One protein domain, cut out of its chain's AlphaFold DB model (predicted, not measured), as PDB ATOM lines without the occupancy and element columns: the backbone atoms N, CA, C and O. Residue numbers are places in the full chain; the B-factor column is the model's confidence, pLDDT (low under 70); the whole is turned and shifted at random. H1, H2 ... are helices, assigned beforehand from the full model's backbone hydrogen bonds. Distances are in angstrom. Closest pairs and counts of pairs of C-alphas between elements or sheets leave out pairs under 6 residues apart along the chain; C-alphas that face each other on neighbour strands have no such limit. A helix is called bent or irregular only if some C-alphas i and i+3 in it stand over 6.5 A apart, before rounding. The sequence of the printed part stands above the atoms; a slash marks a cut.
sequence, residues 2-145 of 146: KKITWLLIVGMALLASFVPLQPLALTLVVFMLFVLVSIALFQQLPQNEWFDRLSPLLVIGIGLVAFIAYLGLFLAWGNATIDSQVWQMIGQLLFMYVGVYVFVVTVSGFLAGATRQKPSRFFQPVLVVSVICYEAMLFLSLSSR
ATOM      1  N   LYS A   2      -6.178 -14.999 -32.755       66.81
ATOM      2  CA  LYS A   2      -6.044 -16.007 -33.842       66.81
ATOM      3  C   LYS A   2      -6.503 -15.535 -35.234       66.81
ATOM      4  O   LYS A   2      -5.757 -15.661 -36.195       66.81
ATOM      5  N   LYS A   3      -7.707 -14.949 -35.342       73.00
ATOM      6  CA  LYS A   3      -8.250 -14.441 -36.621       73.00
ATOM      7  C   LYS A   3      -7.374 -13.353 -37.259       73.00
ATOM      8  O   LYS A   3      -7.247 -13.329 -38.471       73.00
ATOM      9  N   ILE A   4      -6.753 -12.495 -36.447       78.62
ATOM     10  CA  ILE A   4      -5.898 -11.392 -36.913       78.62
ATOM     11  C   ILE A   4      -4.569 -11.945 -37.442       78.62
ATOM     12  O   ILE A   4      -4.128 -11.533 -38.506       78.62
ATOM     13  N   THR A   5      -3.970 -12.925 -36.755       79.25
ATOM     14  CA  THR A   5      -2.735 -13.586 -37.211       79.25
ATOM     15  C   THR A   5      -2.927 -14.268 -38.566       79.25
ATOM     16  O   THR A   5      -2.112 -14.079 -39.459       79.25
ATOM     17  N   TRP A   6      -4.033 -14.996 -38.758       78.06
ATOM     18  CA  TRP A   6      -4.350 -15.609 -40.054       78.06
ATOM     19  C   TRP A   6      -4.575 -14.573 -41.160       78.06
ATOM     20  O   TRP A   6      -4.106 -14.769 -42.276       78.06
ATOM     21  N   LEU A   7      -5.232 -13.455 -40.844       81.88
ATOM     22  CA  LEU A   7      -5.452 -12.366 -41.798       81.88
ATOM     23  C   LEU A   7      -4.123 -11.719 -42.225       81.88
ATOM     24  O   LEU A   7      -3.931 -11.454 -43.407       81.88
ATOM     25  N   LEU A   8      -3.174 -11.553 -41.296       82.56
ATOM     26  CA  LEU A   8      -1.819 -11.078 -41.596       82.56
ATOM     27  C   LEU A   8      -1.027 -12.070 -42.460       82.56
ATOM     28  O   LEU A   8      -0.406 -11.644 -43.430       82.56
ATOM     29  N   ILE A   9      -1.081 -13.374 -42.157       81.06
ATOM     30  CA  ILE A   9      -0.413 -14.421 -42.958       81.06
ATOM     31  C   ILE A   9      -0.927 -14.391 -44.400       81.06
ATOM     32  O   ILE A   9      -0.142 -14.312 -45.342       81.06
ATOM     33  N   VAL A  10      -2.252 -14.425 -44.566       80.50
ATOM     34  CA  VAL A  10      -2.892 -14.452 -45.887       80.50
ATOM     35  C   VAL A  10      -2.653 -13.140 -46.634       80.50
ATOM     36  O   VAL A  10      -2.294 -13.167 -47.808       80.50
ATOM     37  N   GLY A  11      -2.789 -11.997 -45.957       79.25
ATOM     38  CA  GLY A  11      -2.561 -10.682 -46.553       79.25
ATOM     39  C   GLY A  11      -1.120 -10.488 -47.022       79.25
ATOM     40  O   GLY A  11      -0.895 -10.061 -48.151       79.25
ATOM     41  N   MET A  12      -0.137 -10.852 -46.195       78.81
ATOM     42  CA  MET A  12       1.279 -10.712 -46.540       78.81
ATOM     43  C   MET A  12       1.692 -11.658 -47.671       78.81
ATOM     44  O   MET A  12       2.441 -11.258 -48.562       78.81
ATOM     45  N   ALA A  13       1.156 -12.880 -47.686       76.00
ATOM     46  CA  ALA A  13       1.406 -13.814 -48.773       76.00
ATOM     47  C   ALA A  13       0.776 -13.365 -50.097       76.00
ATOM     48  O   ALA A  13       1.422 -13.455 -51.138       76.00
ATOM     49  N   LEU A  14      -0.446 -12.824 -50.061       77.50
ATOM     50  CA  LEU A  14      -1.076 -12.229 -51.240       77.50
ATOM     51  C   LEU A  14      -0.239 -11.067 -51.775       77.50
ATOM     52  O   LEU A  14       0.118 -11.076 -52.948       77.50
ATOM     53  N   LEU A  15       0.151 -10.112 -50.927       76.56
ATOM     54  CA  LEU A  15       0.964  -8.968 -51.352       76.56
ATOM     55  C   LEU A  15       2.285  -9.394 -52.008       76.56
ATOM     56  O   LEU A  15       2.643  -8.881 -53.066       76.56
ATOM     57  N   ALA A  16       2.974 -10.376 -51.428       69.12
ATOM     58  CA  ALA A  16       4.220 -10.900 -51.979       69.12
ATOM     59  C   ALA A  16       4.030 -11.757 -53.248       69.12
ATOM     60  O   ALA A  16       4.971 -11.911 -54.021       69.12
ATOM     61  N   SER A  17       2.820 -12.266 -53.510       69.06
ATOM     62  CA  SER A  17       2.497 -12.975 -54.757       69.06
ATOM     63  C   SER A  17       2.268 -12.053 -55.963       69.06
ATOM     64  O   SER A  17       2.384 -12.515 -57.094       69.06
ATOM     65  N   PHE A  18       1.978 -10.765 -55.745       69.56
ATOM     66  CA  PHE A  18       1.745  -9.782 -56.818       69.56
ATOM     67  C   PHE A  18       2.968  -8.918 -57.145       69.56
ATOM     68  O   PHE A  18       2.949  -8.179 -58.129       69.56
ATOM     69  N   VAL A  19       4.027  -8.993 -56.335       69.25
ATOM     70  CA  VAL A  19       5.248  -8.206 -56.519       69.25
ATOM     71  C   VAL A  19       6.419  -9.156 -56.773       69.25
ATOM     72  O   VAL A  19       6.681 -10.022 -55.939       69.25
ATOM     73  N   PRO A  20       7.162  -9.019 -57.885       65.94
ATOM     74  CA  PRO A  20       8.403  -9.755 -58.083       65.94
ATOM     75  C   PRO A  20       9.456  -9.228 -57.100       65.94
ATOM     76  O   PRO A  20      10.078  -8.187 -57.308       65.94
ATOM     77  N   LEU A  21       9.607  -9.925 -55.978       68.81
ATOM     78  CA  LEU A  21      10.535  -9.555 -54.917       68.81
ATOM     79  C   LEU A  21      11.965  -9.946 -55.296       68.81
ATOM     80  O   LEU A  21      12.224 -11.037 -55.801       68.81
ATOM     81  N   GLN A  22      12.918  -9.069 -54.980       76.06
ATOM     82  CA  GLN A  22      14.336  -9.416 -55.025       76.06
ATOM     83  C   GLN A  22      14.627 -10.572 -54.048       76.06
ATOM     84  O   GLN A  22      13.953 -10.672 -53.019       76.06
ATOM     85  N   PRO A  23      15.659 -11.404 -54.290       71.69
ATOM     86  CA  PRO A  23      15.930 -12.596 -53.477       71.69
ATOM     87  C   PRO A  23      16.030 -12.317 -51.969       71.69
ATOM     88  O   PRO A  23      15.540 -13.093 -51.149       71.69
ATOM     89  N   LEU A  24      16.620 -11.179 -51.592       74.81
ATOM     90  CA  LEU A  24      16.758 -10.769 -50.194       74.81
ATOM     91  C   LEU A  24      15.405 -10.399 -49.567       74.81
ATOM     92  O   LEU A  24      15.084 -10.864 -48.476       74.81
ATOM     93  N   ALA A  25      14.579  -9.632 -50.283       73.81
ATOM     94  CA  ALA A  25      13.233  -9.281 -49.838       73.81
ATOM     95  C   ALA A  25      12.326 -10.521 -49.740       73.81
ATOM     96  O   ALA A  25      11.591 -10.664 -48.767       73.81
ATOM     97  N   LEU A  26      12.434 -11.456 -50.691       73.75
ATOM     98  CA  LEU A  26      11.727 -12.739 -50.647       73.75
ATOM     99  C   LEU A  26      12.115 -13.549 -49.403       73.75
ATOM    100  O   LEU A  26      11.242 -14.050 -48.702       73.75
ATOM    101  N   THR A  27      13.410 -13.628 -49.091       73.75
ATOM    102  CA  THR A  27      13.898 -14.361 -47.911       73.75
ATOM    103  C   THR A  27      13.343 -13.763 -46.611       73.75
ATOM    104  O   THR A  27      12.890 -14.501 -45.738       73.75
ATOM    105  N   LEU A  28      13.301 -12.431 -46.500       78.81
ATOM    106  CA  LEU A  28      12.710 -11.742 -45.345       78.81
ATOM    107  C   LEU A  28      11.196 -11.966 -45.233       78.81
ATOM    108  O   LEU A  28      10.682 -12.154 -44.131       78.81
ATOM    109  N   VAL A  29      10.477 -11.977 -46.358       78.56
ATOM    110  CA  VAL A  29       9.037 -12.272 -46.373       78.56
ATOM    111  C   VAL A  29       8.776 -13.709 -45.929       78.56
ATOM    112  O   VAL A  29       7.922 -13.928 -45.073       78.56
ATOM    113  N   VAL A  30       9.524 -14.684 -46.452       77.19
ATOM    114  CA  VAL A  30       9.408 -16.093 -46.041       77.19
ATOM    115  C   VAL A  30       9.713 -16.246 -44.551       77.19
ATOM    116  O   VAL A  30       8.971 -16.929 -43.847       77.19
ATOM    117  N   PHE A  31      10.732 -15.547 -44.042       79.50
ATOM    118  CA  PHE A  31      11.030 -15.508 -42.611       79.50
ATOM    119  C   PHE A  31       9.862 -14.949 -41.784       79.50
ATOM    120  O   PHE A  31       9.434 -15.584 -40.819       79.50
ATOM    121  N   MET A  32       9.284 -13.810 -42.179       80.38
ATOM    122  CA  MET A  32       8.103 -13.259 -41.502       80.38
ATOM    123  C   MET A  32       6.920 -14.230 -41.521       80.38
ATOM    124  O   MET A  32       6.275 -14.433 -40.490       80.38
ATOM    125  N   LEU A  33       6.637 -14.852 -42.667       80.88
ATOM    126  CA  LEU A  33       5.566 -15.837 -42.789       80.88
ATOM    127  C   LEU A  33       5.819 -17.031 -41.859       80.88
ATOM    128  O   LEU A  33       4.892 -17.480 -41.183       80.88
ATOM    129  N   PHE A  34       7.059 -17.510 -41.773       80.25
ATOM    130  CA  PHE A  34       7.456 -18.592 -40.876       80.25
ATOM    131  C   PHE A  34       7.241 -18.228 -39.401       80.25
ATOM    132  O   PHE A  34       6.673 -19.024 -38.646       80.25
ATOM    133  N   VAL A  35       7.614 -17.012 -38.991       80.44
ATOM    134  CA  VAL A  35       7.359 -16.506 -37.633       80.44
ATOM    135  C   VAL A  35       5.855 -16.430 -37.360       80.44
ATOM    136  O   VAL A  35       5.391 -16.926 -36.333       80.44
ATOM    137  N   LEU A  36       5.066 -15.876 -38.284       79.81
ATOM    138  CA  LEU A  36       3.614 -15.757 -38.123       79.81
ATOM    139  C   LEU A  36       2.920 -17.124 -38.036       79.81
ATOM    140  O   LEU A  36       2.040 -17.313 -37.193       79.81
ATOM    141  N   VAL A  37       3.333 -18.086 -38.862       80.44
ATOM    142  CA  VAL A  37       2.857 -19.475 -38.802       80.44
ATOM    143  C   VAL A  37       3.249 -20.129 -37.482       80.44
ATOM    144  O   VAL A  37       2.410 -20.770 -36.849       80.44
ATOM    145  N   SER A  38       4.475 -19.908 -37.014       79.44
ATOM    146  CA  SER A  38       4.933 -20.413 -35.719       79.44
ATOM    147  C   SER A  38       4.115 -19.826 -34.566       79.44
ATOM    148  O   SER A  38       3.716 -20.565 -33.670       79.44
ATOM    149  N   ILE A  39       3.764 -18.535 -34.615       80.44
ATOM    150  CA  ILE A  39       2.862 -17.889 -33.645       80.44
ATOM    151  C   ILE A  39       1.453 -18.497 -33.715       80.44
ATOM    152  O   ILE A  39       0.843 -18.770 -32.677       80.44
ATOM    153  N   ALA A  40       0.923 -18.728 -34.919       80.94
ATOM    154  CA  ALA A  40      -0.387 -19.351 -35.094       80.94
ATOM    155  C   ALA A  40      -0.416 -20.767 -34.489       80.94
ATOM    156  O   ALA A  40      -1.337 -21.097 -33.735       80.94
ATOM    157  N   LEU A  41       0.627 -21.560 -34.745       78.19
ATOM    158  CA  LEU A  41       0.807 -22.896 -34.180       78.19
ATOM    159  C   LEU A  41       0.996 -22.857 -32.661       78.19
ATOM    160  O   LEU A  41       0.353 -23.631 -31.951       78.19
ATOM    161  N   PHE A  42       1.780 -21.911 -32.144       80.00
ATOM    162  CA  PHE A  42       1.999 -21.711 -30.707       80.00
ATOM    163  C   PHE A  42       0.688 -21.471 -29.945       80.00
ATOM    164  O   PHE A  42       0.522 -21.937 -28.819       80.00
ATOM    165  N   GLN A  43      -0.272 -20.780 -30.566       78.31
ATOM    166  CA  GLN A  43      -1.599 -20.538 -29.988       78.31
ATOM    167  C   GLN A  43      -2.572 -21.721 -30.149       78.31
ATOM    168  O   GLN A  43      -3.597 -21.771 -29.461       78.31
ATOM    169  N   GLN A  44      -2.341 -22.624 -31.104       78.31
ATOM    170  CA  GLN A  44      -3.256 -23.729 -31.425       78.31
ATOM    171  C   GLN A  44      -2.857 -25.048 -30.762       78.31
ATOM    172  O   GLN A  44      -3.720 -25.719 -30.201       78.31
ATOM    173  N   LEU A  45      -1.572 -25.398 -30.781       73.56
ATOM    174  CA  LEU A  45      -1.057 -26.678 -30.287       73.56
ATOM    175  C   LEU A  45      -1.387 -26.982 -28.814       73.56
ATOM    176  O   LEU A  45      -1.786 -28.113 -28.548       73.56
ATOM    177  N   PRO A  46      -1.326 -26.025 -27.864       68.25
ATOM    178  CA  PRO A  46      -1.682 -26.298 -26.468       68.25
ATOM    179  C   PRO A  46      -3.152 -26.686 -26.272       68.25
ATOM    180  O   PRO A  46      -3.497 -27.289 -25.267       68.25
ATOM    181  N   GLN A  47      -4.029 -26.323 -27.214       67.44
ATOM    182  CA  GLN A  47      -5.456 -26.651 -27.147       67.44
ATOM    183  C   GLN A  47      -5.758 -28.045 -27.707       67.44
ATOM    184  O   GLN A  47      -6.878 -28.527 -27.559       67.44
ATOM    185  N   ASN A  48      -4.787 -28.683 -28.365       67.88
ATOM    186  CA  ASN A  48      -4.987 -29.932 -29.082       67.88
ATOM    187  C   ASN A  48      -4.277 -31.089 -28.357       67.88
ATOM    188  O   ASN A  48      -3.232 -31.574 -28.785       67.88
ATOM    189  N   GLU A  49      -4.864 -31.546 -27.247       70.62
ATOM    190  CA  GLU A  49      -4.324 -32.624 -26.394       70.62
ATOM    191  C   GLU A  49      -4.414 -34.030 -27.021       70.62
ATOM    192  O   GLU A  49      -4.133 -35.031 -26.365       70.62
ATOM    193  N   TRP A  50      -4.825 -34.154 -28.286       72.75
ATOM    194  CA  TRP A  50      -5.030 -35.463 -28.912       72.75
ATOM    195  C   TRP A  50      -3.754 -36.324 -28.923       72.75
ATOM    196  O   TRP A  50      -3.834 -37.541 -28.753       72.75
ATOM    197  N   PHE A  51      -2.576 -35.694 -29.002       71.56
ATOM    198  CA  PHE A  51      -1.280 -36.379 -28.912       71.56
ATOM    199  C   PHE A  51      -0.944 -36.914 -27.521       71.56
ATOM    200  O   PHE A  51      -0.191 -37.879 -27.425       71.56
ATOM    201  N   ASP A  52      -1.522 -36.360 -26.454       75.69
ATOM    202  CA  ASP A  52      -1.282 -36.852 -25.092       75.69
ATOM    203  C   ASP A  52      -1.943 -38.220 -24.851       75.69
ATOM    204  O   ASP A  52      -1.627 -38.900 -23.876       75.69
ATOM    205  N   ARG A  53      -2.858 -38.635 -25.741       78.19
ATOM    206  CA  ARG A  53      -3.536 -39.941 -25.700       78.19
ATOM    207  C   ARG A  53      -2.784 -41.034 -26.460       78.19
ATOM    208  O   ARG A  53      -3.122 -42.206 -26.322       78.19
ATOM    209  N   LEU A  54      -1.808 -40.661 -27.285       75.94
ATOM    210  CA  LEU A  54      -1.039 -41.586 -28.111       75.94
ATOM    211  C   LEU A  54       0.250 -41.984 -27.389       75.94
ATOM    212  O   LEU A  54       0.853 -41.183 -26.675       75.94
ATOM    213  N   SER A  55       0.697 -43.228 -27.575       77.75
ATOM    214  CA  SER A  55       1.988 -43.643 -27.023       77.75
ATOM    215  C   SER A  55       3.121 -42.854 -27.701       77.75
ATOM    216  O   SER A  55       3.053 -42.618 -28.910       77.75
ATOM    217  N   PRO A  56       4.191 -42.469 -26.978       72.19
ATOM    218  CA  PRO A  56       5.290 -41.697 -27.566       72.19
ATOM    219  C   PRO A  56       5.899 -42.364 -28.807       72.19
ATOM    220  O   PRO A  56       6.226 -41.686 -29.775       72.19
ATOM    221  N   LEU A  57       5.974 -43.701 -28.819       76.62
ATOM    222  CA  LEU A  57       6.453 -44.473 -29.969       76.62
ATOM    223  C   LEU A  57       5.559 -44.303 -31.206       76.62
ATOM    224  O   LEU A  57       6.072 -44.145 -32.312       76.62
ATOM    225  N   LEU A  58       4.233 -44.302 -31.025       78.94
ATOM    226  CA  LEU A  58       3.285 -44.055 -32.114       78.94
ATOM    227  C   LEU A  58       3.396 -42.622 -32.631       78.94
ATOM    228  O   LEU A  58       3.368 -42.419 -33.840       78.94
ATOM    229  N   VAL A  59       3.572 -41.636 -31.745       76.12
ATOM    230  CA  VAL A  59       3.748 -40.230 -32.148       76.12
ATOM    231  C   VAL A  59       5.008 -40.057 -32.996       76.12
ATOM    232  O   VAL A  59       4.951 -39.414 -34.042       76.12
ATOM    233  N   ILE A  60       6.122 -40.676 -32.595       74.62
ATOM    234  CA  ILE A  60       7.374 -40.655 -33.364       74.62
ATOM    235  C   ILE A  60       7.186 -41.355 -34.716       74.62
ATOM    236  O   ILE A  60       7.586 -40.809 -35.742       74.62
ATOM    237  N   GLY A  61       6.551 -42.532 -34.734       78.94
ATOM    238  CA  GLY A  61       6.299 -43.282 -35.966       78.94
ATOM    239  C   GLY A  61       5.440 -42.505 -36.966       78.94
ATOM    240  O   GLY A  61       5.811 -42.378 -38.132       78.94
ATOM    241  N   ILE A  62       4.331 -41.920 -36.503       81.12
ATOM    242  CA  ILE A  62       3.456 -41.071 -37.325       81.12
ATOM    243  C   ILE A  62       4.217 -39.835 -37.813       81.12
ATOM    244  O   ILE A  62       4.122 -39.489 -38.989       81.12
ATOM    245  N   GLY A  63       4.997 -39.198 -36.937       77.88
ATOM    246  CA  GLY A  63       5.814 -38.036 -37.277       77.88
ATOM    247  C   GLY A  63       6.834 -38.330 -38.377       77.88
ATOM    248  O   GLY A  63       6.933 -37.580 -39.345       77.88
ATOM    249  N   LEU A  64       7.530 -39.464 -38.289       79.62
ATOM    250  CA  LEU A  64       8.536 -39.874 -39.269       79.62
ATOM    251  C   LEU A  64       7.916 -40.213 -40.630       79.62
ATOM    252  O   LEU A  64       8.409 -39.755 -41.660       79.62
ATOM    253  N   VAL A  65       6.802 -40.950 -40.644       82.94
ATOM    254  CA  VAL A  65       6.051 -41.232 -41.880       82.94
ATOM    255  C   VAL A  65       5.531 -39.935 -42.503       82.94
ATOM    256  O   VAL A  65       5.686 -39.727 -43.707       82.94
ATOM    257  N   ALA A  66       4.973 -39.031 -41.693       82.25
ATOM    258  CA  ALA A  66       4.506 -37.727 -42.153       82.25
ATOM    259  C   ALA A  66       5.652 -36.863 -42.700       82.25
ATOM    260  O   ALA A  66       5.456 -36.159 -43.686       82.25
ATOM    261  N   PHE A  67       6.848 -36.943 -42.114       78.94
ATOM    262  CA  PHE A  67       8.024 -36.214 -42.584       78.94
ATOM    263  C   PHE A  67       8.526 -36.734 -43.937       78.94
ATOM    264  O   PHE A  67       8.808 -35.942 -44.835       78.94
ATOM    265  N   ILE A  68       8.578 -38.057 -44.121       81.19
ATOM    266  CA  ILE A  68       8.941 -38.673 -45.408       81.19
ATOM    267  C   ILE A  68       7.915 -38.297 -46.484       81.19
ATOM    268  O   ILE A  68       8.293 -37.878 -47.581       81.19
ATOM    269  N   ALA A  69       6.620 -38.392 -46.165       82.06
ATOM    270  CA  ALA A  69       5.549 -37.992 -47.074       82.06
ATOM    271  C   ALA A  69       5.633 -36.497 -47.425       82.06
ATOM    272  O   ALA A  69       5.544 -36.140 -48.599       82.06
ATOM    273  N   TYR A  70       5.867 -35.639 -46.428       80.75
ATOM    274  CA  TYR A  70       6.079 -34.202 -46.606       80.75
ATOM    275  C   TYR A  70       7.230 -33.920 -47.573       80.75
ATOM    276  O   TYR A  70       7.058 -33.141 -48.507       80.75
ATOM    277  N   LEU A  71       8.377 -34.579 -47.387       79.06
ATOM    278  CA  LEU A  71       9.549 -34.379 -48.235       79.06
ATOM    279  C   LEU A  71       9.269 -34.800 -49.686       79.06
ATOM    280  O   LEU A  71       9.602 -34.066 -50.614       79.06
ATOM    281  N   GLY A  72       8.599 -35.940 -49.884       80.94
ATOM    282  CA  GLY A  72       8.192 -36.406 -51.211       80.94
ATOM    283  C   GLY A  72       7.227 -35.443 -51.910       80.94
ATOM    284  O   GLY A  72       7.450 -35.079 -53.064       80.94
ATOM    285  N   LEU A  73       6.193 -34.978 -51.201       80.81
ATOM    286  CA  LEU A  73       5.235 -33.991 -51.711       80.81
ATOM    287  C   LEU A  73       5.898 -32.643 -52.016       80.81
ATOM    288  O   LEU A  73       5.572 -32.029 -53.027       80.81
ATOM    289  N   PHE A  74       6.834 -32.196 -51.179       78.19
ATOM    290  CA  PHE A  74       7.552 -30.939 -51.376       78.19
ATOM    291  C   PHE A  74       8.430 -30.981 -52.632       78.19
ATOM    292  O   PHE A  74       8.400 -30.049 -53.434       78.19
ATOM    293  N   LEU A  75       9.166 -32.077 -52.842       76.44
ATOM    294  CA  LEU A  75       9.980 -32.274 -54.045       76.44
ATOM    295  C   LEU A  75       9.114 -32.385 -55.307       76.44
ATOM    296  O   LEU A  75       9.433 -31.779 -56.328       76.44
ATOM    297  N   ALA A  76       7.999 -33.117 -55.230       79.69
ATOM    298  CA  ALA A  76       7.051 -33.229 -56.335       79.69
ATOM    299  C   ALA A  76       6.415 -31.873 -56.683       79.69
ATOM    300  O   ALA A  76       6.286 -31.541 -57.858       79.69
ATOM    301  N   TRP A  77       6.070 -31.070 -55.672       77.50
ATOM    302  CA  TRP A  77       5.532 -29.724 -55.855       77.50
ATOM    303  C   TRP A  77       6.560 -28.755 -56.442       77.50
ATOM    304  O   TRP A  77       6.228 -27.997 -57.345       77.50
ATOM    305  N   GLY A  78       7.810 -28.797 -55.972       70.00
ATOM    306  CA  GLY A  78       8.892 -27.967 -56.511       70.00
ATOM    307  C   GLY A  78       9.219 -28.266 -57.977       70.00
ATOM    308  O   GLY A  78       9.632 -27.365 -58.701       70.00
ATOM    309  N   ASN A  79       8.992 -29.505 -58.423       70.25
ATOM    310  CA  ASN A  79       9.149 -29.914 -59.821       70.25
ATOM    311  C   ASN A  79       7.892 -29.707 -60.675       70.25
ATOM    312  O   ASN A  79       7.962 -29.843 -61.898       70.25
ATOM    313  N   ALA A  80       6.743 -29.401 -60.071       69.19
ATOM    314  CA  ALA A  80       5.548 -29.075 -60.829       69.19
ATOM    315  C   ALA A  80       5.731 -27.685 -61.456       69.19
ATOM    316  O   ALA A  80       5.888 -26.686 -60.753       69.19
ATOM    317  N   THR A  81       5.698 -27.606 -62.787       59.31
ATOM    318  CA  THR A  81       5.643 -26.336 -63.522       59.31
ATOM    319  C   THR A  81       4.293 -25.675 -63.265       59.31
ATOM    320  O   THR A  81       3.319 -25.894 -63.982       59.31
ATOM    321  N   ILE A  82       4.216 -24.922 -62.173       65.50
ATOM    322  CA  ILE A  82       3.048 -24.132 -61.797       65.50
ATOM    323  C   ILE A  82       3.285 -22.719 -62.319       65.50
ATOM    324  O   ILE A  82       4.017 -21.949 -61.701       65.50
ATOM    325  N   ASP A  83       2.650 -22.374 -63.437       64.94
ATOM    326  CA  ASP A  83       2.819 -21.071 -64.102       64.94
ATOM    327  C   ASP A  83       2.243 -19.893 -63.299       64.94
ATOM    328  O   ASP A  83       2.532 -18.728 -63.563       64.94
ATOM    329  N   SER A  84       1.425 -20.175 -62.284       71.94
ATOM    330  CA  SER A  84       0.827 -19.151 -61.435       71.94
ATOM    331  C   SER A  84       1.634 -18.938 -60.155       71.94
ATOM    332  O   SER A  84       1.635 -19.773 -59.247       71.94
ATOM    333  N   GLN A  85       2.244 -17.757 -60.045       67.06
ATOM    334  CA  GLN A  85       2.952 -17.288 -58.848       67.06
ATOM    335  C   GLN A  85       2.077 -17.342 -57.579       67.06
ATOM    336  O   GLN A  85       2.560 -17.681 -56.501       67.06
ATOM    337  N   VAL A  86       0.771 -17.084 -57.705       68.62
ATOM    338  CA  VAL A  86      -0.191 -17.184 -56.592       68.62
ATOM    339  C   VAL A  86      -0.300 -18.622 -56.086       68.62
ATOM    340  O   VAL A  86      -0.233 -18.861 -54.880       68.62
ATOM    341  N   TRP A  87      -0.417 -19.592 -56.996       71.75
ATOM    342  CA  TRP A  87      -0.478 -21.007 -56.629       71.75
ATOM    343  C   TRP A  87       0.821 -21.483 -55.979       71.75
ATOM    344  O   TRP A  87       0.759 -22.187 -54.971       71.75
ATOM    345  N   GLN A  88       1.980 -21.039 -56.474       72.44
ATOM    346  CA  GLN A  88       3.267 -21.329 -55.833       72.44
ATOM    347  C   GLN A  88       3.324 -20.796 -54.393       72.44
ATOM    348  O   GLN A  88       3.724 -21.532 -53.491       72.44
ATOM    349  N   MET A  89       2.870 -19.561 -54.162       71.50
ATOM    350  CA  MET A  89       2.864 -18.925 -52.839       71.50
ATOM    351  C   MET A  89       1.936 -19.647 -51.848       71.50
ATOM    352  O   MET A  89       2.312 -19.898 -50.701       71.50
ATOM    353  N   ILE A  90       0.729 -20.020 -52.292       75.81
ATOM    354  CA  ILE A  90      -0.233 -20.791 -51.485       75.81
ATOM    355  C   ILE A  90       0.353 -22.158 -51.125       75.81
ATOM    356  O   ILE A  90       0.287 -22.568 -49.964       75.81
ATOM    357  N   GLY A  91       0.965 -22.841 -52.097       75.88
ATOM    358  CA  GLY A  91       1.659 -24.103 -51.864       75.88
ATOM    359  C   GLY A  91       2.768 -23.951 -50.829       75.88
ATOM    360  O   GLY A  91       2.782 -24.679 -49.840       75.88
ATOM    361  N   GLN A  92       3.649 -22.961 -50.991       75.44
ATOM    362  CA  GLN A  92       4.735 -22.687 -50.044       75.44
ATOM    363  C   GLN A  92       4.230 -22.422 -48.624       75.44
ATOM    364  O   GLN A  92       4.773 -22.988 -47.679       75.44
ATOM    365  N   LEU A  93       3.173 -21.620 -48.458       77.75
ATOM    366  CA  LEU A  93       2.550 -21.402 -47.151       77.75
ATOM    367  C   LEU A  93       2.038 -22.703 -46.529       77.75
ATOM    368  O   LEU A  93       2.237 -22.938 -45.336       77.75
ATOM    369  N   LEU A  94       1.370 -23.537 -47.327       81.12
ATOM    370  CA  LEU A  94       0.806 -24.802 -46.873       81.12
ATOM    371  C   LEU A  94       1.918 -25.772 -46.466       81.12
ATOM    372  O   LEU A  94       1.868 -26.330 -45.370       81.12
ATOM    373  N   PHE A  95       2.958 -25.910 -47.291       83.56
ATOM    374  CA  PHE A  95       4.138 -26.706 -46.964       83.56
ATOM    375  C   PHE A  95       4.840 -26.178 -45.717       83.56
ATOM    376  O   PHE A  95       5.150 -26.952 -44.821       83.56
ATOM    377  N   MET A  96       5.021 -24.870 -45.579       83.31
ATOM    378  CA  MET A  96       5.647 -24.302 -44.391       83.31
ATOM    379  C   MET A  96       4.824 -24.588 -43.127       83.31
ATOM    380  O   MET A  96       5.374 -25.037 -42.124       83.31
ATOM    381  N   TYR A  97       3.502 -24.405 -43.179       81.56
ATOM    382  CA  TYR A  97       2.617 -24.718 -42.058       81.56
ATOM    383  C   TYR A  97       2.672 -26.201 -41.672       81.56
ATOM    384  O   TYR A  97       2.887 -26.532 -40.503       81.56
ATOM    385  N   VAL A  98       2.517 -27.096 -42.650       82.81
ATOM    386  CA  VAL A  98       2.539 -28.549 -42.426       82.81
ATOM    387  C   VAL A  98       3.918 -29.008 -41.959       82.81
ATOM    388  O   VAL A  98       4.010 -29.784 -41.012       82.81
ATOM    389  N   GLY A  99       4.987 -28.503 -42.568       84.62
ATOM    390  CA  GLY A  99       6.365 -28.855 -42.241       84.62
ATOM    391  C   GLY A  99       6.727 -28.482 -40.807       84.62
ATOM    392  O   GLY A  99       7.204 -29.337 -40.059       84.62
ATOM    393  N   VAL A 100       6.429 -27.247 -40.387       85.25
ATOM    394  CA  VAL A 100       6.662 -26.806 -39.001       85.25
ATOM    395  C   VAL A 100       5.829 -27.628 -38.025       85.25
ATOM    396  O   VAL A 100       6.347 -28.075 -37.004       85.25
ATOM    397  N   TYR A 101       4.561 -27.884 -38.343       84.19
ATOM    398  CA  TYR A 101       3.700 -28.702 -37.496       84.19
ATOM    399  C   TYR A 101       4.244 -30.126 -37.313       84.19
ATOM    400  O   TYR A 101       4.403 -30.586 -36.181       84.19
ATOM    401  N   VAL A 102       4.572 -30.813 -38.414       85.00
ATOM    402  CA  VAL A 102       5.118 -32.179 -38.390       85.00
ATOM    403  C   VAL A 102       6.440 -32.215 -37.630       85.00
ATOM    404  O   VAL A 102       6.634 -33.098 -36.792       85.00
ATOM    405  N   PHE A 103       7.321 -31.238 -37.855       86.44
ATOM    406  CA  PHE A 103       8.583 -31.121 -37.132       86.44
ATOM    407  C   PHE A 103       8.361 -31.001 -35.620       86.44
ATOM    408  O   PHE A 103       8.881 -31.809 -34.847       86.44
ATOM    409  N   VAL A 104       7.532 -30.045 -35.193       86.12
ATOM    410  CA  VAL A 104       7.265 -29.776 -33.773       86.12
ATOM    411  C   VAL A 104       6.648 -30.991 -33.091       86.12
ATOM    412  O   VAL A 104       7.083 -31.356 -31.998       86.12
ATOM    413  N   VAL A 105       5.673 -31.643 -33.730       83.25
ATOM    414  CA  VAL A 105       5.030 -32.855 -33.203       83.25
ATOM    415  C   VAL A 105       6.036 -33.996 -33.067       83.25
ATOM    416  O   VAL A 105       6.079 -34.647 -32.023       83.25
ATOM    417  N   THR A 106       6.877 -34.214 -34.079       84.19
ATOM    418  CA  THR A 106       7.863 -35.305 -34.084       84.19
ATOM    419  C   THR A 106       8.906 -35.111 -32.985       84.19
ATOM    420  O   THR A 106       9.137 -36.012 -32.177       84.19
ATOM    421  N   VAL A 107       9.495 -33.915 -32.905       86.56
ATOM    422  CA  VAL A 107      10.525 -33.585 -31.908       86.56
ATOM    423  C   VAL A 107       9.945 -33.615 -30.496       86.56
ATOM    424  O   VAL A 107      10.552 -34.178 -29.585       86.56
ATOM    425  N   SER A 108       8.737 -33.085 -30.309       85.62
ATOM    426  CA  SER A 108       8.054 -33.117 -29.010       85.62
ATOM    427  C   SER A 108       7.667 -34.536 -28.594       85.62
ATOM    428  O   SER A 108       7.775 -34.872 -27.416       85.62
ATOM    429  N   GLY A 109       7.272 -35.393 -29.541       82.75
ATOM    430  CA  GLY A 109       7.039 -36.819 -29.305       82.75
ATOM    431  C   GLY A 109       8.313 -37.561 -28.896       82.75
ATOM    432  O   GLY A 109       8.288 -38.362 -27.961       82.75
ATOM    433  N   PHE A 110       9.443 -37.244 -29.530       85.31
ATOM    434  CA  PHE A 110      10.750 -37.786 -29.153       85.31
ATOM    435  C   PHE A 110      11.161 -37.360 -27.736       85.31
ATOM    436  O   PHE A 110      11.506 -38.207 -26.910       85.31
ATOM    437  N   LEU A 111      11.045 -36.067 -27.422       85.94
ATOM    438  CA  LEU A 111      11.296 -35.522 -26.083       85.94
ATOM    439  C   LEU A 111      10.382 -36.156 -25.030       85.94
ATOM    440  O   LEU A 111      10.852 -36.518 -23.953       85.94
ATOM    441  N   ALA A 112       9.099 -36.346 -25.338       84.44
ATOM    442  CA  ALA A 112       8.155 -37.046 -24.471       84.44
ATOM    443  C   ALA A 112       8.564 -38.501 -24.221       84.44
ATOM    444  O   ALA A 112       8.538 -38.960 -23.080       84.44
ATOM    445  N   GLY A 113       9.000 -39.213 -25.263       82.38
ATOM    446  CA  GLY A 113       9.526 -40.572 -25.142       82.38
ATOM    447  C   GLY A 113      10.769 -40.641 -24.253       82.38
ATOM    448  O   GLY A 113      10.850 -41.505 -23.380       82.38
ATOM    449  N   ALA A 114      11.700 -39.700 -24.420       85.12
ATOM    450  CA  ALA A 114      12.944 -39.640 -23.653       85.12
ATOM    451  C   ALA A 114      12.735 -39.223 -22.186       85.12
ATOM    452  O   ALA A 114      13.371 -39.763 -21.285       85.12
ATOM    453  N   THR A 115      11.835 -38.272 -21.931       85.56
ATOM    454  CA  THR A 115      11.612 -37.685 -20.596       85.56
ATOM    455  C   THR A 115      10.450 -38.318 -19.828       85.56
ATOM    456  O   THR A 115      10.237 -37.981 -18.663       85.56
ATOM    457  N   ARG A 116       9.678 -39.210 -20.468       81.38
ATOM    458  CA  ARG A 116       8.411 -39.777 -19.961       81.38
ATOM    459  C   ARG A 116       7.378 -38.720 -19.545       81.38
ATOM    460  O   ARG A 116       6.485 -39.004 -18.749       81.38
ATOM    461  N   GLN A 117       7.489 -37.501 -20.070       83.25
ATOM    462  CA  GLN A 117       6.493 -36.449 -19.880       83.25
ATOM    463  C   GLN A 117       5.518 -36.396 -21.057       83.25
ATOM    464  O   GLN A 117       5.730 -37.015 -22.095       83.25
ATOM    465  N   LYS A 118       4.430 -35.639 -20.895       80.19
ATOM    466  CA  LYS A 118       3.445 -35.438 -21.960       80.19
ATOM    467  C   LYS A 118       4.044 -34.626 -23.121       80.19
ATOM    468  O   LYS A 118       4.687 -33.608 -22.852       80.19
ATOM    469  N   PRO A 119       3.809 -35.016 -24.388       76.88
ATOM    470  CA  PRO A 119       4.314 -34.295 -25.560       76.88
ATOM    471  C   PRO A 119       3.805 -32.856 -25.649       76.88
ATOM    472  O   PRO A 119       4.561 -31.980 -26.073       76.88
ATOM    473  N   SER A 120       2.590 -32.576 -25.165       80.19
ATOM    474  CA  SER A 120       2.018 -31.223 -25.136       80.19
ATOM    475  C   SER A 120       2.888 -30.178 -24.432       80.19
ATOM    476  O   SER A 120       2.907 -29.016 -24.843       80.19
ATOM    477  N   ARG A 121       3.673 -30.582 -23.422       82.81
ATOM    478  CA  ARG A 121       4.595 -29.679 -22.710       82.81
ATOM    479  C   ARG A 121       5.757 -29.198 -23.571       82.81
ATOM    480  O   ARG A 121       6.325 -28.149 -23.279       82.81
ATOM    481  N   PHE A 122       6.110 -29.948 -24.611       84.81
ATOM    482  CA  PHE A 122       7.265 -29.647 -25.449       84.81
ATOM    483  C   PHE A 122       6.909 -28.852 -26.710       84.81
ATOM    484  O   PHE A 122       7.794 -28.216 -27.271       84.81
ATOM    485  N   PHE A 123       5.635 -28.778 -27.115       83.94
ATOM    486  CA  PHE A 123       5.242 -28.080 -28.349       83.94
ATOM    487  C   PHE A 123       5.678 -26.613 -28.388       83.94
ATOM    488  O   PHE A 123       6.260 -26.159 -29.371       83.94
ATOM    489  N   GLN A 124       5.418 -25.871 -27.313       85.06
ATOM    490  CA  GLN A 124       5.787 -24.461 -27.202       85.06
ATOM    491  C   GLN A 124       7.306 -24.230 -27.178       85.06
ATOM    492  O   GLN A 124       7.780 -23.450 -28.006       85.06
ATOM    493  N   PRO A 125       8.092 -24.880 -26.297       85.56
ATOM    494  CA  PRO A 125       9.537 -24.672 -26.284       85.56
ATOM    495  C   PRO A 125      10.196 -25.142 -27.585       85.56
ATOM    496  O   PRO A 125      11.081 -24.454 -28.083       85.56
ATOM    497  N   VAL A 126       9.734 -26.242 -28.190       87.06
ATOM    498  CA  VAL A 126      10.251 -26.706 -29.488       87.06
ATOM    499  C   VAL A 126       9.969 -25.682 -30.588       87.06
ATOM    500  O   VAL A 126      10.872 -25.380 -31.364       87.06
ATOM    501  N   LEU A 127       8.769 -25.095 -30.641       85.75
ATOM    502  CA  LEU A 127       8.455 -24.011 -31.581       85.75
ATOM    503  C   LEU A 127       9.375 -22.804 -31.400       85.75
ATOM    504  O   LEU A 127       9.929 -22.312 -32.378       85.75
ATOM    505  N   VAL A 128       9.564 -22.344 -30.160       86.38
ATOM    506  CA  VAL A 128      10.423 -21.185 -29.866       86.38
ATOM    507  C   VAL A 128      11.866 -21.459 -30.285       86.38
ATOM    508  O   VAL A 128      12.465 -20.642 -30.980       86.38
ATOM    509  N   VAL A 129      12.405 -22.629 -29.935       88.06
ATOM    510  CA  VAL A 129      13.757 -23.038 -30.342       88.06
ATOM    511  C   VAL A 129      13.864 -23.124 -31.864       88.06
ATOM    512  O   VAL A 129      14.840 -22.644 -32.428       88.06
ATOM    513  N   SER A 130      12.845 -23.659 -32.544       86.12
ATOM    514  CA  SER A 130      12.819 -23.736 -34.011       86.12
ATOM    515  C   SER A 130      12.897 -22.352 -34.650       86.12
ATOM    516  O   SER A 130      13.629 -22.167 -35.622       86.12
ATOM    517  N   VAL A 131      12.178 -21.376 -34.086       85.69
ATOM    518  CA  VAL A 131      12.212 -19.990 -34.563       85.69
ATOM    519  C   VAL A 131      13.591 -19.373 -34.394       85.69
ATOM    520  O   VAL A 131      14.140 -18.857 -35.366       85.69
ATOM    521  N   ILE A 132      14.186 -19.509 -33.208       86.19
ATOM    522  CA  ILE A 132      15.532 -18.999 -32.917       86.19
ATOM    523  C   ILE A 132      16.575 -19.647 -33.838       86.19
ATOM    524  O   ILE A 132      17.436 -18.961 -34.384       86.19
ATOM    525  N   CYS A 133      16.507 -20.965 -34.047       85.94
ATOM    526  CA  CYS A 133      17.431 -21.672 -34.933       85.94
ATOM    527  C   CYS A 133      17.309 -21.201 -36.386       85.94
ATOM    528  O   CYS A 133      18.328 -21.008 -37.049       85.94
ATOM    529  N   TYR A 134      16.085 -21.004 -36.881       82.00
ATOM    530  CA  TYR A 134      15.863 -20.521 -38.241       82.00
ATOM    531  C   TYR A 134      16.363 -19.081 -38.420       82.00
ATOM    532  O   TYR A 134      17.013 -18.772 -39.417       82.00
ATOM    533  N   GLU A 135      16.138 -18.220 -37.426       80.94
ATOM    534  CA  GLU A 135      16.681 -16.860 -37.388       80.94
ATOM    535  C   GLU A 135      18.218 -16.862 -37.397       80.94
ATOM    536  O   GLU A 135      18.833 -16.172 -38.209       80.94
ATOM    537  N   ALA A 136      18.856 -17.698 -36.574       83.12
ATOM    538  CA  ALA A 136      20.311 -17.833 -36.554       83.12
ATOM    539  C   ALA A 136      20.869 -18.319 -37.904       83.12
ATOM    540  O   ALA A 136      21.853 -17.771 -38.402       83.12
ATOM    541  N   MET A 137      20.225 -19.308 -38.534       82.50
ATOM    542  CA  MET A 137      20.601 -19.771 -39.876       82.50
ATOM    543  C   MET A 137      20.452 -18.665 -40.925       82.50
ATOM    544  O   MET A 137      21.311 -18.531 -41.799       82.50
ATOM    545  N   LEU A 138      19.395 -17.854 -40.830       82.19
ATOM    546  CA  LEU A 138      19.192 -16.706 -41.707       82.19
ATOM    547  C   LEU A 138      20.327 -15.685 -41.547       82.19
ATOM    548  O   LEU A 138      20.914 -15.276 -42.548       82.19
ATOM    549  N   PHE A 139      20.685 -15.322 -40.313       79.19
ATOM    550  CA  PHE A 139      21.793 -14.402 -40.040       79.19
ATOM    551  C   PHE A 139      23.138 -14.928 -40.553       79.19
ATOM    552  O   PHE A 139      23.885 -14.176 -41.177       79.19
ATOM    553  N   LEU A 140      23.432 -16.218 -40.364       79.00
ATOM    554  CA  LEU A 140      24.646 -16.848 -40.900       79.00
ATOM    555  C   LEU A 140      24.674 -16.834 -42.440       79.00
ATOM    556  O   LEU A 140      25.703 -16.546 -43.055       79.00
ATOM    557  N   SER A 141      23.533 -17.106 -43.076       75.38
ATOM    558  CA  SER A 141      23.395 -17.064 -44.536       75.38
ATOM    559  C   SER A 141      23.574 -15.646 -45.092       75.38
ATOM    560  O   SER A 141      24.186 -15.466 -46.142       75.38
ATOM    561  N   LEU A 142      23.098 -14.627 -44.373       75.75
ATOM    562  CA  LEU A 142      23.282 -13.224 -44.750       75.75
ATOM    563  C   LEU A 142      24.731 -12.763 -44.542       75.75
ATOM    564  O   LEU A 142      25.289 -12.123 -45.428       75.75
ATOM    565  N   SER A 143      25.357 -13.147 -43.427       72.69
ATOM    566  CA  SER A 143      26.750 -12.801 -43.112       72.69
ATOM    567  C   SER A 143      27.770 -13.423 -44.066       72.69
ATOM    568  O   SER A 143      28.867 -12.896 -44.190       72.69
ATOM    569  N   SER A 144      27.452 -14.550 -44.708       64.31
ATOM    570  CA  SER A 144      28.353 -15.201 -45.675       64.31
ATOM    571  C   SER A 144      28.231 -14.653 -47.103       64.31
ATOM    572  O   SER A 144      28.996 -15.058 -47.975       64.31
ATOM    573  N   ARG A 145      27.274 -13.746 -47.358       57.75
ATOM    574  CA  ARG A 145      27.037 -13.113 -48.671       57.75
ATOM    575  C   ARG A 145      27.481 -11.646 -48.743       57.75
ATOM    576  O   ARG A 145      27.362 -11.053 -49.814       57.75
TER     577      ARG A 145
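AT A GLANCE: This is residues 2 to 145 of the 146 residues of the protein "Membrane protein" of Exiguobacterium sp. AB2 (UniProt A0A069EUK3). The longest helix, H5, runs through the middle and crosses one face of a layer of three helices, H1, H2 and H6, which lie side by side with H2 between the other two. On the side of H5 away from this layer H4 folds back along it as a hairpin, and the short H3 sits at one end, beside the start of H6. The printed part has 144 residues with six named helices, H1 to H6 in order, and no named strand: all helix. It is compact, with a radius of gyration of the C-alphas of 16.4 A and spans of 48 by 36 by 29 A.

IN THESE COORDINATES: H5, residues 85 to 115, is 44.2 A long, from C-alpha 85 at (2.952, -17.288, -58.848) to C-alpha 115 at (11.612, -37.685, -20.596). H4 is residues 56 to 79, 34.6 A. H1, residues 2 to 18, 25.0 A, begins with C-alpha 2 at (-6.044, -16.007, -33.842). H2 is residues 23 to 47, 36.7 A, and H3 residues 49 to 53, 7.4 A. H6, residues 120 to 143, 35.7 A, ends with C-alpha 143 at (26.750, -12.801, -43.112). H2 and H6 are only just irregular: C-alphas 43 and 46 are 6.8 A apart, C-alphas 121 and 124 7.0 A.

HOW THE PARTS SIT: H5 is the hub, touching four helices. H4 and H5 form a helical hairpin at a shallow tilt of 21 degrees; their closest C-alphas, Gly 63 and Thr 106, are 4.7 A apart. With residues 93 to 101 alone H5 touches H2 at a steep tilt of 48 degrees, C-alphas 37 and 97 being closest at 6.2 A. H1 and H2, also a hairpin, touch at 21 degrees, closest at C-alphas 9 and 33, 6.1 A. H2 and H6 run opposite ways at a shallow tilt of 8 degrees, closest at C-alphas 42 and 124, 5.8 A. H5 touches H1 at 44 degrees, closest at C-alphas 17 and 86, 5.3 A, and H6 at 55 degrees, closest at C-alphas 108 and 122, 5.0 A, each with a part of its length alone: residues 85 to 93 and 104 to 112. H3 and H6 only just touch, with 3 pairs of C-alphas within 8 A, the closest being 52 and 120 at 6.5 A. H4 is apart from H1, H2 and H6. Every O i to N i+4 pair is within hydrogen-bond range in H1, H4 and H5; the counts are 19 of 21 in H2, 18 of 20 in H6 and 0 of 1 in H3, where 2 of 2 O i to N i+3 pairs are.

THE WHOLE: The C-alphas farthest apart, Pro 20 and Arg 116, are 48.5 A apart. The printed part has no cut, and its five links are tight. The mean pLDDT of the printed part is 78.1, and 18 residues are under 70, among them residues 16 to 21 and 80 to 83.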